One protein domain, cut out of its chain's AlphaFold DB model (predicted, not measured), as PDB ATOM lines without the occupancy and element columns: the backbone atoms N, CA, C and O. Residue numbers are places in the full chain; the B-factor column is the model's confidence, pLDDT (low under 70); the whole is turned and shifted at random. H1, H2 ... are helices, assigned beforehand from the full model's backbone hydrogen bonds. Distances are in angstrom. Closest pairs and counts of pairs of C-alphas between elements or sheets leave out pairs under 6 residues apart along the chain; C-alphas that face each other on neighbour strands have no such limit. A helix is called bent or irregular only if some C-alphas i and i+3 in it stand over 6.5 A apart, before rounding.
ATOM      1  N   PRO A 210     119.038 126.123  90.494       84.31
ATOM      2  CA  PRO A 210     117.671 126.524  90.158       84.31
ATOM      3  C   PRO A 210     117.568 127.755  89.252       84.31
ATOM      4  O   PRO A 210     116.645 127.841  88.437       84.31
ATOM      5  N   TRP A 211     118.481 128.718  89.385       83.75
ATOM      6  CA  TRP A 211     118.483 129.947  88.595       83.75
ATOM      7  C   TRP A 211     118.753 129.649  87.125       83.75
ATOM      8  O   TRP A 211     118.076 130.205  86.255       83.75
ATOM      9  N   GLU A 212     119.695 128.750  86.846       82.25
ATOM     10  CA  GLU A 212     120.011 128.292  85.493       82.25
ATOM     11  C   GLU A 212     118.852 127.483  84.916       82.25
ATOM     12  O   GLU A 212     118.353 127.796  83.831       82.25
ATOM     13  N   TYR A 213     118.350 126.514  85.691       84.88
ATOM     14  CA  TYR A 213     117.231 125.664  85.291       84.88
ATOM     15  C   TYR A 213     116.002 126.488  84.876       84.88
ATOM     16  O   TYR A 213     115.443 126.283  83.796       84.88
ATOM     17  N   ILE A 214     115.588 127.460  85.694       87.12
ATOM     18  CA  ILE A 214     114.405 128.280  85.398       87.12
ATOM     19  C   ILE A 214     114.685 129.269  84.253       87.12
ATOM     20  O   ILE A 214     113.777 129.559  83.474       87.12
ATOM     21  N   SER A 215     115.918 129.769  84.109       85.81
ATOM     22  CA  SER A 215     116.287 130.698  83.024       85.81
ATOM     23  C   SER A 215     116.291 130.028  81.649       85.81
ATOM     24  O   SER A 215     115.886 130.652  80.663       85.81
ATOM     25  N   TYR A 216     116.692 128.756  81.592       84.44
ATOM     26  CA  TYR A 216     116.656 127.937  80.380       84.44
ATOM     27  C   TYR A 216     115.221 127.668  79.903       84.44
ATOM     28  O   TYR A 216     114.923 127.676  78.705       84.44
ATOM     29  N   MET A 217     114.306 127.443  80.844       82.62
ATOM     30  CA  MET A 217     112.937 127.041  80.546       82.62
ATOM     31  C   MET A 217     112.057 128.247  80.169       82.62
ATOM     32  O   MET A 217     112.090 129.303  80.799       82.62
ATOM     33  N   LYS A 218     111.215 128.092  79.138       79.88
ATOM     34  CA  LYS A 218     110.251 129.122  78.702       79.88
ATOM     35  C   LYS A 218     108.842 128.736  79.155       79.88
ATOM     36  O   LYS A 218     108.423 127.604  78.930       79.88
ATOM     37  N   GLY A 219     108.101 129.665  79.760       84.62
ATOM     38  CA  GLY A 219     106.728 129.415  80.207       84.62
ATOM     39  C   GLY A 219     106.249 130.366  81.302       84.62
ATOM     40  O   GLY A 219     107.045 131.008  81.990       84.62
ATOM     41  N   THR A 220     104.931 130.452  81.469       86.44
ATOM     42  CA  THR A 220     104.290 131.294  82.491       86.44
ATOM     43  C   THR A 220     104.588 130.826  83.912       86.44
ATOM     44  O   THR A 220     104.769 131.642  84.813       86.44
ATOM     45  N   GLU A 221     104.694 129.518  84.104       88.06
ATOM     46  CA  GLU A 221     104.949 128.851  85.374       88.06
ATOM     47  C   GLU A 221     106.386 129.105  85.843       88.06
ATOM     48  O   GLU A 221     106.609 129.394  87.014       88.06
ATOM     49  N   MET A 222     107.349 129.105  84.920       88.44
ATOM     50  CA  MET A 222     108.763 129.407  85.174       88.44
ATOM     51  C   MET A 222     108.927 130.869  85.572       88.44
ATOM     52  O   MET A 222     109.614 131.180  86.541       88.44
ATOM     53  N   MET A 223     108.227 131.769  84.876       91.62
ATOM     54  CA  MET A 223     108.166 133.179  85.252       91.62
ATOM     55  C   MET A 223     107.574 133.368  86.652       91.62
ATOM     56  O   MET A 223     108.092 134.166  87.432       91.62
ATOM     57  N   ALA A 224     106.498 132.651  86.982       94.44
ATOM     58  CA  ALA A 224     105.878 132.718  88.300       94.44
ATOM     59  C   ALA A 224     106.799 132.149  89.394       94.44
ATOM     60  O   ALA A 224     106.983 132.798  90.422       94.44
ATOM     61  N   MET A 225     107.448 131.009  89.140       94.69
ATOM     62  CA  MET A 225     108.445 130.414  90.032       94.69
ATOM     63  C   MET A 225     109.615 131.374  90.269       94.69
ATOM     64  O   MET A 225     109.940 131.667  91.415       94.69
ATOM     65  N   MET A 226     110.189 131.948  89.205       93.12
ATOM     66  CA  MET A 226     111.279 132.924  89.306       93.12
ATOM     67  C   MET A 226     110.878 134.125  90.167       93.12
ATOM     68  O   MET A 226     111.641 134.557  91.028       93.12
ATOM     69  N   ARG A 227     109.663 134.661  89.982       94.06
ATOM     70  CA  ARG A 227     109.156 135.757  90.821       94.06
ATOM     71  C   ARG A 227     109.076 135.352  92.287       94.06
ATOM     72  O   ARG A 227     109.572 136.098  93.121       94.06
ATOM     73  N   VAL A 228     108.529 134.173  92.587       95.12
ATOM     74  CA  VAL A 228     108.456 133.653  93.959       95.12
ATOM     75  C   VAL A 228     109.847 133.550  94.589       95.12
ATOM     76  O   VAL A 228     110.026 134.044  95.701       95.12
ATOM     77  N   LEU A 229     110.845 132.994  93.895       93.31
ATOM     78  CA  LEU A 229     112.208 132.897  94.436       93.31
ATOM     79  C   LEU A 229     112.827 134.283  94.688       93.31
ATOM     80  O   LEU A 229     113.416 134.532  95.741       93.31
ATOM     81  N   LEU A 230     112.663 135.216  93.744       91.56
ATOM     82  CA  LEU A 230     113.210 136.571  93.860       91.56
ATOM     83  C   LEU A 230     112.522 137.398  94.954       91.56
ATOM     84  O   LEU A 230     113.199 138.135  95.670       91.56
ATOM     85  N   ASP A 231     111.203 137.274  95.102       92.12
ATOM     86  CA  ASP A 231     110.415 137.992  96.110       92.12
ATOM     87  C   ASP A 231     110.672 137.480  97.537       92.12
ATOM     88  O   ASP A 231     110.461 138.221  98.495       92.12
ATOM     89  N   ASN A 232     111.181 136.252  97.685       92.19
ATOM     90  CA  ASN A 232     111.528 135.649  98.975       92.19
ATOM     91  C   ASN A 232     113.028 135.742  99.321       92.19
ATOM     92  O   ASN A 232     113.495 135.027 100.199       92.19
ATOM     93  N   GLY A 233     113.783 136.639  98.674       86.31
ATOM     94  CA  GLY A 233     115.178 136.933  99.043       86.31
ATOM     95  C   GLY A 233     116.242 136.374  98.098       86.31
ATOM     96  O   GLY A 233     117.433 136.525  98.366       86.31
ATOM     97  N   GLY A 234     115.854 135.800  96.955       83.56
ATOM     98  CA  GLY A 234     116.803 135.228  95.992       83.56
ATOM     99  C   GLY A 234     117.848 136.209  95.451       83.56
ATOM    100  O   GLY A 234     118.977 135.819  95.167       83.56
ATOM    101  N   VAL A 235     117.511 137.503  95.367       79.19
ATOM    102  CA  VAL A 235     118.463 138.558  94.966       79.19
ATOM    103  C   VAL A 235     119.615 138.681  95.966       79.19
ATOM    104  O   VAL A 235     120.768 138.852  95.565       79.19
ATOM    105  N   ASP A 236     119.307 138.631  97.261       79.06
ATOM    106  CA  ASP A 236     120.298 138.826  98.317       79.06
ATOM    107  C   ASP A 236     121.189 137.594  98.464       79.06
ATOM    108  O   ASP A 236     122.409 137.754  98.536       79.06
ATOM    109  N   LEU A 237     120.606 136.390  98.375       76.69
ATOM    110  CA  LEU A 237     121.362 135.136  98.327       76.69
ATOM    111  C   LEU A 237     122.369 135.144  97.174       76.69
ATOM    112  O   LEU A 237     123.547 134.854  97.368       76.69
ATOM    113  N   TRP A 238     121.937 135.535  95.973       74.94
ATOM    114  CA  TRP A 238     122.849 135.565  94.836       74.94
ATOM    115  C   TRP A 238     124.000 136.563  95.041       74.94
ATOM    116  O   TRP A 238     125.150 136.275  94.717       74.94
ATOM    117  N   ARG A 239     123.729 137.735  95.634       71.94
ATOM    118  CA  ARG A 239     124.782 138.709  95.985       71.94
ATOM    119  C   ARG A 239     125.765 138.179  97.031       71.94
ATOM    120  O   ARG A 239     126.900 138.654  97.074       71.94
ATOM    121  N   GLU A 240     125.322 137.292  97.913       68.12
ATOM    122  CA  GLU A 240     126.162 136.624  98.907       68.12
ATOM    123  C   GLU A 240     127.030 135.543  98.261       68.12
ATOM    124  O   GLU A 240     128.249 135.688  98.299       68.12
ATOM    125  N   LYS A 241     126.434 134.576  97.550       71.75
ATOM    126  CA  LYS A 241     127.158 133.511  96.825       71.75
ATOM    127  C   LYS A 241     128.235 134.085  95.897       71.75
ATOM    128  O   LYS A 241     129.388 133.669  95.906       71.75
ATOM    129  N   ARG A 242     127.908 135.171  95.191       66.00
ATOM    130  CA  ARG A 242     128.848 135.907  94.332       66.00
ATOM    131  C   ARG A 242     130.022 136.561  95.079       66.00
ATOM    132  O   ARG A 242     131.059 136.808  94.479       66.00
ATOM    133  N   ARG A 243     129.872 136.936  96.355       61.06
ATOM    134  CA  ARG A 243     131.002 137.463  97.148       61.06
ATOM    135  C   ARG A 243     131.992 136.363  97.522       61.06
ATOM    136  O   ARG A 243     133.154 136.678  97.769       61.06
ATOM    137  N   GLU A 244     131.527 135.124  97.578       61.84
ATOM    138  CA  GLU A 244     132.313 133.957  97.969       61.84
ATOM    139  C   GLU A 244     132.960 133.260  96.758       61.84
ATOM    140  O   GLU A 244     134.076 132.755  96.870       61.84
ATOM    141  N   GLU A 245     132.319 133.303  95.585       61.38
ATOM    142  CA  GLU A 245     132.814 132.710  94.336       61.38
ATOM    143  C   GLU A 245     133.595 133.722  93.467       61.38
ATOM    144  O   GLU A 245     133.100 134.784  93.088       61.38
ATOM    145  N   THR A 246     134.846 133.400  93.121       44.12
ATOM    146  CA  THR A 246     135.736 134.276  92.340       44.12
ATOM    147  C   THR A 246     135.439 134.258  90.833       44.12
ATOM    148  O   THR A 246     135.536 133.217  90.191       44.12
ATOM    149  N   GLU A 247     135.170 135.447  90.279       45.25
ATOM    150  CA  GLU A 247     135.400 135.947  88.902       45.25
ATOM    151  C   GLU A 247     134.824 135.227  87.663       45.25
ATOM    152  O   GLU A 247     134.724 135.883  86.627       45.25
ATOM    153  N   SER A 248     134.387 133.964  87.707       48.69
ATOM    154  CA  SER A 248     133.881 133.266  86.503       48.69
ATOM    155  C   SER A 248     132.442 132.760  86.573       48.69
ATOM    156  O   SER A 248     131.972 132.206  85.582       48.69
ATOM    157  N   GLY A 249     131.752 132.916  87.708       54.88
ATOM    158  CA  GLY A 249     130.375 132.446  87.866       54.88
ATOM    159  C   GLY A 249     129.471 133.051  86.793       54.88
ATOM    160  O   GLY A 249     129.367 134.277  86.674       54.88
ATOM    161  N   GLU A 250     128.854 132.204  85.969       63.25
ATOM    162  CA  GLU A 250     127.945 132.670  84.935       63.25
ATOM    163  C   GLU A 250     126.742 133.347  85.593       63.25
ATOM    164  O   GLU A 250     125.949 132.771  86.330       63.25
ATOM    165  N   HIS A 251     126.663 134.655  85.380       71.00
ATOM    166  CA  HIS A 251     125.639 135.499  85.953       71.00
ATOM    167  C   HIS A 251     124.237 134.985  85.529       71.00
ATOM    168  O   HIS A 251     124.038 134.786  84.332       71.00
ATOM    169  N   PRO A 252     123.220 134.884  86.418       82.69
ATOM    170  CA  PRO A 252     121.859 134.457  86.051       82.69
ATOM    171  C   PRO A 252     121.259 135.259  84.887       82.69
ATOM    172  O   PRO A 252     120.680 134.705  83.960       82.69
ATOM    173  N   LEU A 253     121.480 136.580  84.879       88.25
ATOM    174  CA  LEU A 253     121.216 137.439  83.722       88.25
ATOM    175  C   LEU A 253     121.935 136.984  82.443       88.25
ATOM    176  O   LEU A 253     121.307 136.963  81.395       88.25
ATOM    177  N   GLY A 254     123.220 136.632  82.509       88.81
ATOM    178  CA  GLY A 254     123.978 136.108  81.370       88.81
ATOM    179  C   GLY A 254     123.347 134.848  80.785       88.81
ATOM    180  O   GLY A 254     123.121 134.803  79.580       88.81
ATOM    181  N   PHE A 255     122.956 133.893  81.632       87.50
ATOM    182  CA  PHE A 255     122.220 132.698  81.206       87.50
ATOM    183  C   PHE A 255     120.875 133.023  80.560       87.50
ATOM    184  O   PHE A 255     120.561 132.513  79.487       87.50
ATOM    185  N   ALA A 256     120.076 133.895  81.182       91.19
ATOM    186  CA  ALA A 256     118.793 134.307  80.619       91.19
ATOM    187  C   ALA A 256     118.954 135.006  79.258       91.19
ATOM    188  O   ALA A 256     118.102 134.851  78.381       91.19
ATOM    189  N   VAL A 257     120.046 135.757  79.073       93.00
ATOM    190  CA  VAL A 257     120.386 136.394  77.797       93.00
ATOM    191  C   VAL A 257     120.823 135.363  76.754       93.00
ATOM    192  O   VAL A 257     120.319 135.414  75.634       93.00
ATOM    193  N   ASP A 258     121.694 134.419  77.112       91.31
ATOM    194  CA  ASP A 258     122.162 133.356  76.210       91.31
ATOM    195  C   ASP A 258     121.020 132.439  75.746       91.31
ATOM    196  O   ASP A 258     120.902 132.116  74.564       91.31
ATOM    197  N   CYS A 259     120.094 132.113  76.653       90.31
ATOM    198  CA  CYS A 259     118.882 131.345  76.351       90.31
ATOM    199  C   CYS A 259     117.809 132.155  75.591       90.31
ATOM    200  O   CYS A 259     116.729 131.634  75.274       90.31
ATOM    201  N   ASP A 260     118.072 133.440  75.323       93.25
ATOM    202  CA  ASP A 260     117.151 134.383  74.690       93.25
ATOM    203  C   ASP A 260     115.775 134.398  75.391       93.25
ATOM    204  O   ASP A 260     114.702 134.343  74.776       93.25
ATOM    205  N   ASN A 261     115.805 134.389  76.725       93.56
ATOM    206  CA  ASN A 261     114.631 134.446  77.586       93.56
ATOM    207  C   ASN A 261     114.403 135.890  78.046       93.56
ATOM    208  O   ASN A 261     114.704 136.270  79.179       93.56
ATOM    209  N   VAL A 262     113.879 136.710  77.127       94.38
ATOM    210  CA  VAL A 262     113.687 138.162  77.305       94.38
ATOM    211  C   VAL A 262     112.918 138.485  78.587       94.38
ATOM    212  O   VAL A 262     113.267 139.426  79.293       94.38
ATOM    213  N   GLN A 263     111.908 137.685  78.931       94.00
ATOM    214  CA  GLN A 263     111.056 137.927  80.097       94.00
ATOM    215  C   GLN A 263     111.806 137.724  81.422       94.00
ATOM    216  O   GLN A 263     111.693 138.560  82.320       94.00
ATOM    217  N   ILE A 264     112.593 136.649  81.543       92.94
ATOM    218  CA  ILE A 264     113.430 136.406  82.729       92.94
ATOM    219  C   ILE A 264     114.568 137.431  82.793       92.94
ATOM    220  O   ILE A 264     114.813 137.998  83.857       92.94
ATOM    221  N   ALA A 265     115.216 137.733  81.664       93.75
ATOM    222  CA  ALA A 265     116.265 138.750  81.607       93.75
ATOM    223  C   ALA A 265     115.736 140.126  82.046       93.75
ATOM    224  O   ALA A 265     116.360 140.802  82.867       93.75
ATOM    225  N   GLN A 266     114.549 140.515  81.571       95.06
ATOM    226  CA  GLN A 266     113.876 141.738  81.998       95.06
ATOM    227  C   GLN A 266     113.587 141.713  83.502       95.06
ATOM    228  O   GLN A 266     113.906 142.679  84.193       95.06
ATOM    229  N   LEU A 267     113.037 140.614  84.027       93.94
ATOM    230  CA  LEU A 267     112.752 140.470  85.455       93.94
ATOM    231  C   LEU A 267     114.019 140.616  86.310       93.94
ATOM    232  O   LEU A 267     114.011 141.330  87.312       93.94
ATOM    233  N   PHE A 268     115.124 139.987  85.909       92.12
ATOM    234  CA  PHE A 268     116.409 140.153  86.583       92.12
ATOM    235  C   PHE A 268     116.868 141.616  86.566       92.12
ATOM    236  O   PHE A 268     117.226 142.170  87.610       92.12
ATOM    237  N   LEU A 269     116.802 142.282  85.414       92.38
ATOM    238  CA  LEU A 269     117.176 143.692  85.293       92.38
ATOM    239  C   LEU A 269     116.307 144.605  86.175       92.38
ATOM    240  O   LEU A 269     116.846 145.489  86.849       92.38
ATOM    241  N   GLU A 270     114.999 144.360  86.244       93.12
ATOM    242  CA  GLU A 270     114.058 145.070  87.121       93.12
ATOM    243  C   GLU A 270     114.380 144.858  88.608       93.12
ATOM    244  O   GLU A 270     114.302 145.795  89.402       93.12
ATOM    245  N   LYS A 271     114.803 143.648  88.987       89.69
ATOM    246  CA  LYS A 271     115.202 143.295  90.363       89.69
ATOM    247  C   LYS A 271     116.623 143.735  90.733       89.69
ATOM    248  O   LYS A 271     117.061 143.525  91.862       89.69
ATOM    249  N   GLY A 272     117.331 144.395  89.816       87.38
ATOM    250  CA  GLY A 272     118.639 144.997  90.074       87.38
ATOM    251  C   GLY A 272     119.832 144.064  89.865       87.38
ATOM    252  O   GLY A 272     120.928 144.386  90.320       87.38
ATOM    253  N   PHE A 273     119.654 142.937  89.172       87.06
ATOM    254  CA  PHE A 273     120.771 142.114  88.708       87.06
ATOM    255  C   PHE A 273     121.582 142.877  87.660       87.06
ATOM    256  O   PHE A 273     121.019 143.413  86.701       87.06
ATOM    257  N   ARG A 274     122.898 142.963  87.848       84.75
ATOM    258  CA  ARG A 274     123.801 143.698  86.958       84.75
ATOM    259  C   ARG A 274     125.117 142.931  86.788       84.75
ATOM    260  O   ARG A 274     125.648 142.464  87.805       84.75
ATOM    261  N   PRO A 275     125.668 142.879  85.556       84.50
ATOM    262  CA  PRO A 275     127.018 142.373  85.315       84.50
ATOM    263  C   PRO A 275     128.055 143.070  86.209       84.50
ATOM    264  O   PRO A 275     127.808 144.161  86.725       84.50
ATOM    265  N   HIS A 276     129.193 142.417  86.454       79.00
ATOM    266  CA  HIS A 276     130.182 142.894  87.437       79.00
ATOM    267  C   HIS A 276     130.829 144.221  87.073       79.00
ATOM    268  O   HIS A 276     130.923 145.138  87.889       79.00
ATOM    269  N   ASP A 277     131.286 144.279  85.838       83.81
ATOM    270  CA  ASP A 277     132.100 145.342  85.302       83.81
ATOM    271  C   ASP A 277     131.776 145.510  83.816       83.81
ATOM    272  O   ASP A 277     130.874 144.874  83.258       83.81
ATOM    273  N   GLU A 278     132.503 146.406  83.161       86.00
ATOM    274  CA  GLU A 278     132.327 146.677  81.739       86.00
ATOM    275  C   GLU A 278     132.634 145.449  80.858       86.00
ATOM    276  O   GLU A 278     131.991 145.259  79.825       86.00
ATOM    277  N   GLY A 279     133.585 144.598  81.255       86.56
ATOM    278  CA  GLY A 279     133.956 143.387  80.522       86.56
ATOM    279  C   GLY A 279     132.859 142.326  80.575       86.56
ATOM    280  O   GLY A 279     132.448 141.814  79.533       86.56
ATOM    281  N   ASP A 280     132.324 142.057  81.765       83.88
ATOM    282  CA  ASP A 280     131.182 141.159  81.954       83.88
ATOM    283  C   ASP A 280     129.919 141.726  81.293       83.88
ATOM    284  O   ASP A 280     129.166 140.992  80.657       83.88
ATOM    285  N   THR A 281     129.727 143.049  81.328       88.88
ATOM    286  CA  THR A 281     128.625 143.699  80.599       88.88
ATOM    287  C   THR A 281     128.747 143.459  79.096       88.88
ATOM    288  O   THR A 281     127.781 143.020  78.475       88.88
ATOM    289  N   LYS A 282     129.930 143.671  78.502       90.19
ATOM    290  CA  LYS A 282     130.183 143.380  77.077       90.19
ATOM    291  C   LYS A 282     129.941 141.914  76.743       90.19
ATOM    292  O   LYS A 282     129.353 141.628  75.703       90.19
ATOM    293  N   ARG A 283     130.363 140.998  77.618       89.25
ATOM    294  CA  ARG A 283     130.122 139.561  77.460       89.25
ATOM    295  C   ARG A 283     128.625 139.258  77.448       89.25
ATOM    296  O   ARG A 283     128.152 138.696  76.470       89.25
ATOM    297  N   VAL A 284     127.887 139.678  78.478       90.38
ATOM    298  CA  VAL A 284     126.435 139.455  78.598       90.38
ATOM    299  C   VAL A 284     125.689 140.065  77.413       90.38
ATOM    300  O   VAL A 284     124.892 139.380  76.785       90.38
ATOM    301  N   VAL A 285     125.979 141.314  77.043       92.12
ATOM    302  CA  VAL A 285     125.371 141.956  75.865       92.12
ATOM    303  C   VAL A 285     125.706 141.202  74.573       92.12
ATOM    304  O   VAL A 285     124.846 141.062  73.705       92.12
ATOM    305  N   GLY A 286     126.922 140.663  74.460       92.25
ATOM    306  CA  GLY A 286     127.365 139.857  73.323       92.25
ATOM    307  C   GLY A 286     126.646 138.510  73.169       92.25
ATOM    308  O   GLY A 286     126.582 138.005  72.049       92.25
ATOM    309  N   LEU A 287     126.070 137.958  74.245       93.00
ATOM    310  CA  LEU A 287     125.276 136.719  74.208       93.00
ATOM    311  C   LEU A 287     123.889 136.928  73.572       93.00
ATOM    312  O   LEU A 287     123.237 135.965  73.182       93.00
ATOM    313  N   ALA A 288     123.425 138.176  73.435       94.81
ATOM    314  CA  ALA A 288     122.079 138.471  72.956       94.81
ATOM    315  C   ALA A 288     121.861 138.070  71.484       94.81
ATOM    316  O   ALA A 288     122.417 138.666  70.545       94.81
ATOM    317  N   GLN A 289     120.978 137.093  71.283       93.75
ATOM    318  CA  GLN A 289     120.701 136.508  69.972       93.75
ATOM    319  C   GLN A 289     119.604 137.271  69.215       93.75
ATOM    320  O   GLN A 289     119.803 137.617  68.046       93.75
ATOM    321  N   SER A 290     118.478 137.584  69.870       96.69
ATOM    322  CA  SER A 290     117.353 138.290  69.244       96.69
ATOM    323  C   SER A 290     117.490 139.815  69.258       96.69
ATOM    324  O   SER A 290     118.159 140.413  70.103       96.69
ATOM    325  N   GLU A 291     116.804 140.478  68.320       96.31
ATOM    326  CA  GLU A 291     116.684 141.942  68.319       96.31
ATOM    327  C   GLU A 291     115.943 142.457  69.557       96.31
ATOM    328  O   GLU A 291     116.300 143.509  70.082       96.31
ATOM    329  N   GLU A 292     114.955 141.706  70.047       97.25
ATOM    330  CA  GLU A 292     114.192 142.052  71.246       97.25
ATOM    331  C   GLU A 292     115.087 142.054  72.491       97.25
ATOM    332  O   GLU A 292     115.115 143.042  73.226       97.25
ATOM    333  N   MET A 293     115.900 141.008  72.682       97.19
ATOM    334  CA  MET A 293     116.874 140.945  73.773       97.19
ATOM    335  C   MET A 293     117.904 142.076  73.676       97.19
ATOM    336  O   MET A 293     118.196 142.748  74.665       97.19
ATOM    337  N   ARG A 294     118.428 142.351  72.475       96.25
ATOM    338  CA  ARG A 294     119.361 143.472  72.260       96.25
ATOM    339  C   ARG A 294     118.719 144.819  72.581       96.25
ATOM    340  O   ARG A 294     119.366 145.668  73.189       96.25
ATOM    341  N   ALA A 295     117.461 145.022  72.191       96.81
ATOM    342  CA  ALA A 295     116.718 146.242  72.486       96.81
ATOM    343  C   ALA A 295     116.492 146.415  73.994       96.81
ATOM    344  O   ALA A 295     116.715 147.510  74.514       96.81
ATOM    345  N   LEU A 296     116.124 145.334  74.693       97.56
ATOM    346  CA  LEU A 296     116.013 145.309  76.150       97.56
ATOM    347  C   LEU A 296     117.341 145.724  76.796       97.56
ATOM    348  O   LEU A 296     117.375 146.685  77.564       97.56
ATOM    349  N   LEU A 297     118.439 145.047  76.453       95.81
ATOM    350  CA  LEU A 297     119.750 145.298  77.056       95.81
ATOM    351  C   LEU A 297     120.265 146.708  76.768       95.81
ATOM    352  O   LEU A 297     120.764 147.357  77.680       95.81
ATOM    353  N   LYS A 298     120.064 147.231  75.554       95.25
ATOM    354  CA  LYS A 298     120.423 148.613  75.203       95.25
ATOM    355  C   LYS A 298     119.702 149.651  76.071       95.25
ATOM    356  O   LYS A 298     120.253 150.715  76.334       95.25
ATOM    357  N   GLY A 299     118.486 149.346  76.530       94.19
ATOM    358  CA  GLY A 299     117.750 150.195  77.470       94.19
ATOM    359  C   GLY A 299     118.404 150.292  78.853       94.19
ATOM    360  O   GLY A 299     118.282 151.323  79.510       94.19
ATOM    361  N   TYR A 300     119.121 149.251  79.281       94.38
ATOM    362  CA  TYR A 300     119.802 149.193  80.580       94.38
ATOM    363  C   TYR A 300     121.305 149.502  80.498       94.38
ATOM    364  O   TYR A 300     121.876 149.980  81.478       94.38
ATOM    365  N   PHE A 301     121.930 149.265  79.343       92.94
ATOM    366  CA  PHE A 301     123.365 149.423  79.091       92.94
ATOM    367  C   PHE A 301     123.599 150.195  77.777       92.94
ATOM    368  O   PHE A 301     124.029 149.612  76.785       92.94
ATOM    369  N   PRO A 302     123.290 151.503  77.721       87.94
ATOM    370  CA  PRO A 302     123.328 152.271  76.473       87.94
ATOM    371  C   PRO A 302     124.744 152.608  75.977       87.94
ATOM    372  O   PRO A 302     124.893 153.017  74.827       87.94
ATOM    373  N   GLU A 303     125.756 152.498  76.842       82.19
ATOM    374  CA  GLU A 303     127.147 152.885  76.551       82.19
ATOM    375  C   GLU A 303     128.017 151.731  76.019       82.19
ATOM    376  O   GLU A 303     129.197 151.938  75.733       82.19
ATOM    377  N   ILE A 304     127.440 150.532  75.884       77.44
ATOM    378  CA  ILE A 304     128.096 149.308  75.393       77.44
ATOM    379  C   ILE A 304     127.603 149.018  73.972       77.44
ATOM    380  O   ILE A 304     128.459 148.703  73.114       77.44
TER     381      ILE A 304
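This is residues 210 to 304 of the 304 residues of an uncharacterized protein of Aspergillus calidoustus (UniProt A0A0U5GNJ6). Short helices in stacked pairs make two rows, H1, H3 and H5 in one layer and H2a, H4 and H6 in the other; the second arm of bent H2, H2b, turns away and touches no helix. The printed part has 95 residues with six named helices, H1 to H6 in chain order, and no named strand: all helix. It is compact, with a radius of gyration of the C-alphas of 12.6 A, and spans 32 by 32 by 18 A.

H1, residues 210 to 216, begins at C-alpha 210 (117.671, 126.524, 90.158) and is 9.9 A long. H2, residues 220 to 244, was assigned as one helix by its hydrogen bonds but is bent: C-alphas 232 and 235 are 8.5 A apart. Its arms are H2a, residues 220 to 232, 18.5 A, and H2b, residues 235 to 244, 14.9 A. H3 is residues 252 to 258, H4 262 to 270, 12.0 A, and H5 278 to 286, 11.9 A. H6, residues 291 to 300, 14.6 A, ends at C-alpha 300 (119.802, 149.193, 80.580).

H1 and H2a form a hairpin, closest C-alphas Ile 214 and Met 222, 5.8 A. H2b is about perpendicular to H2a, only just, at 71 degrees. H3 touches H1, C-alphas of Ser 215 and Ala 256 5.0 A apart, and H5, Gly 254 and Val 284 5.0 A. H3 and H4 form a hairpin, Ala 256 and Ala 265 5.2 A. H4 touches H6 at a shallow tilt of 3 degrees, the same way, Val 262 and Met 293 5.5 A. H5 and H6 are close but not clearly touching. Every O i to N i+4 pair is within hydrogen-bond range in H1, H2a, H3, H4 and H5, and 5 of 6 in H2b and in H6.

The C-alphas farthest apart, Glu 244 and Glu 291, are 34.5 A apart. The printed part has no cut and no long link. Mean pLDDT of the printed part is 85.5; residue 240 and residues 242 to 250 are under 70.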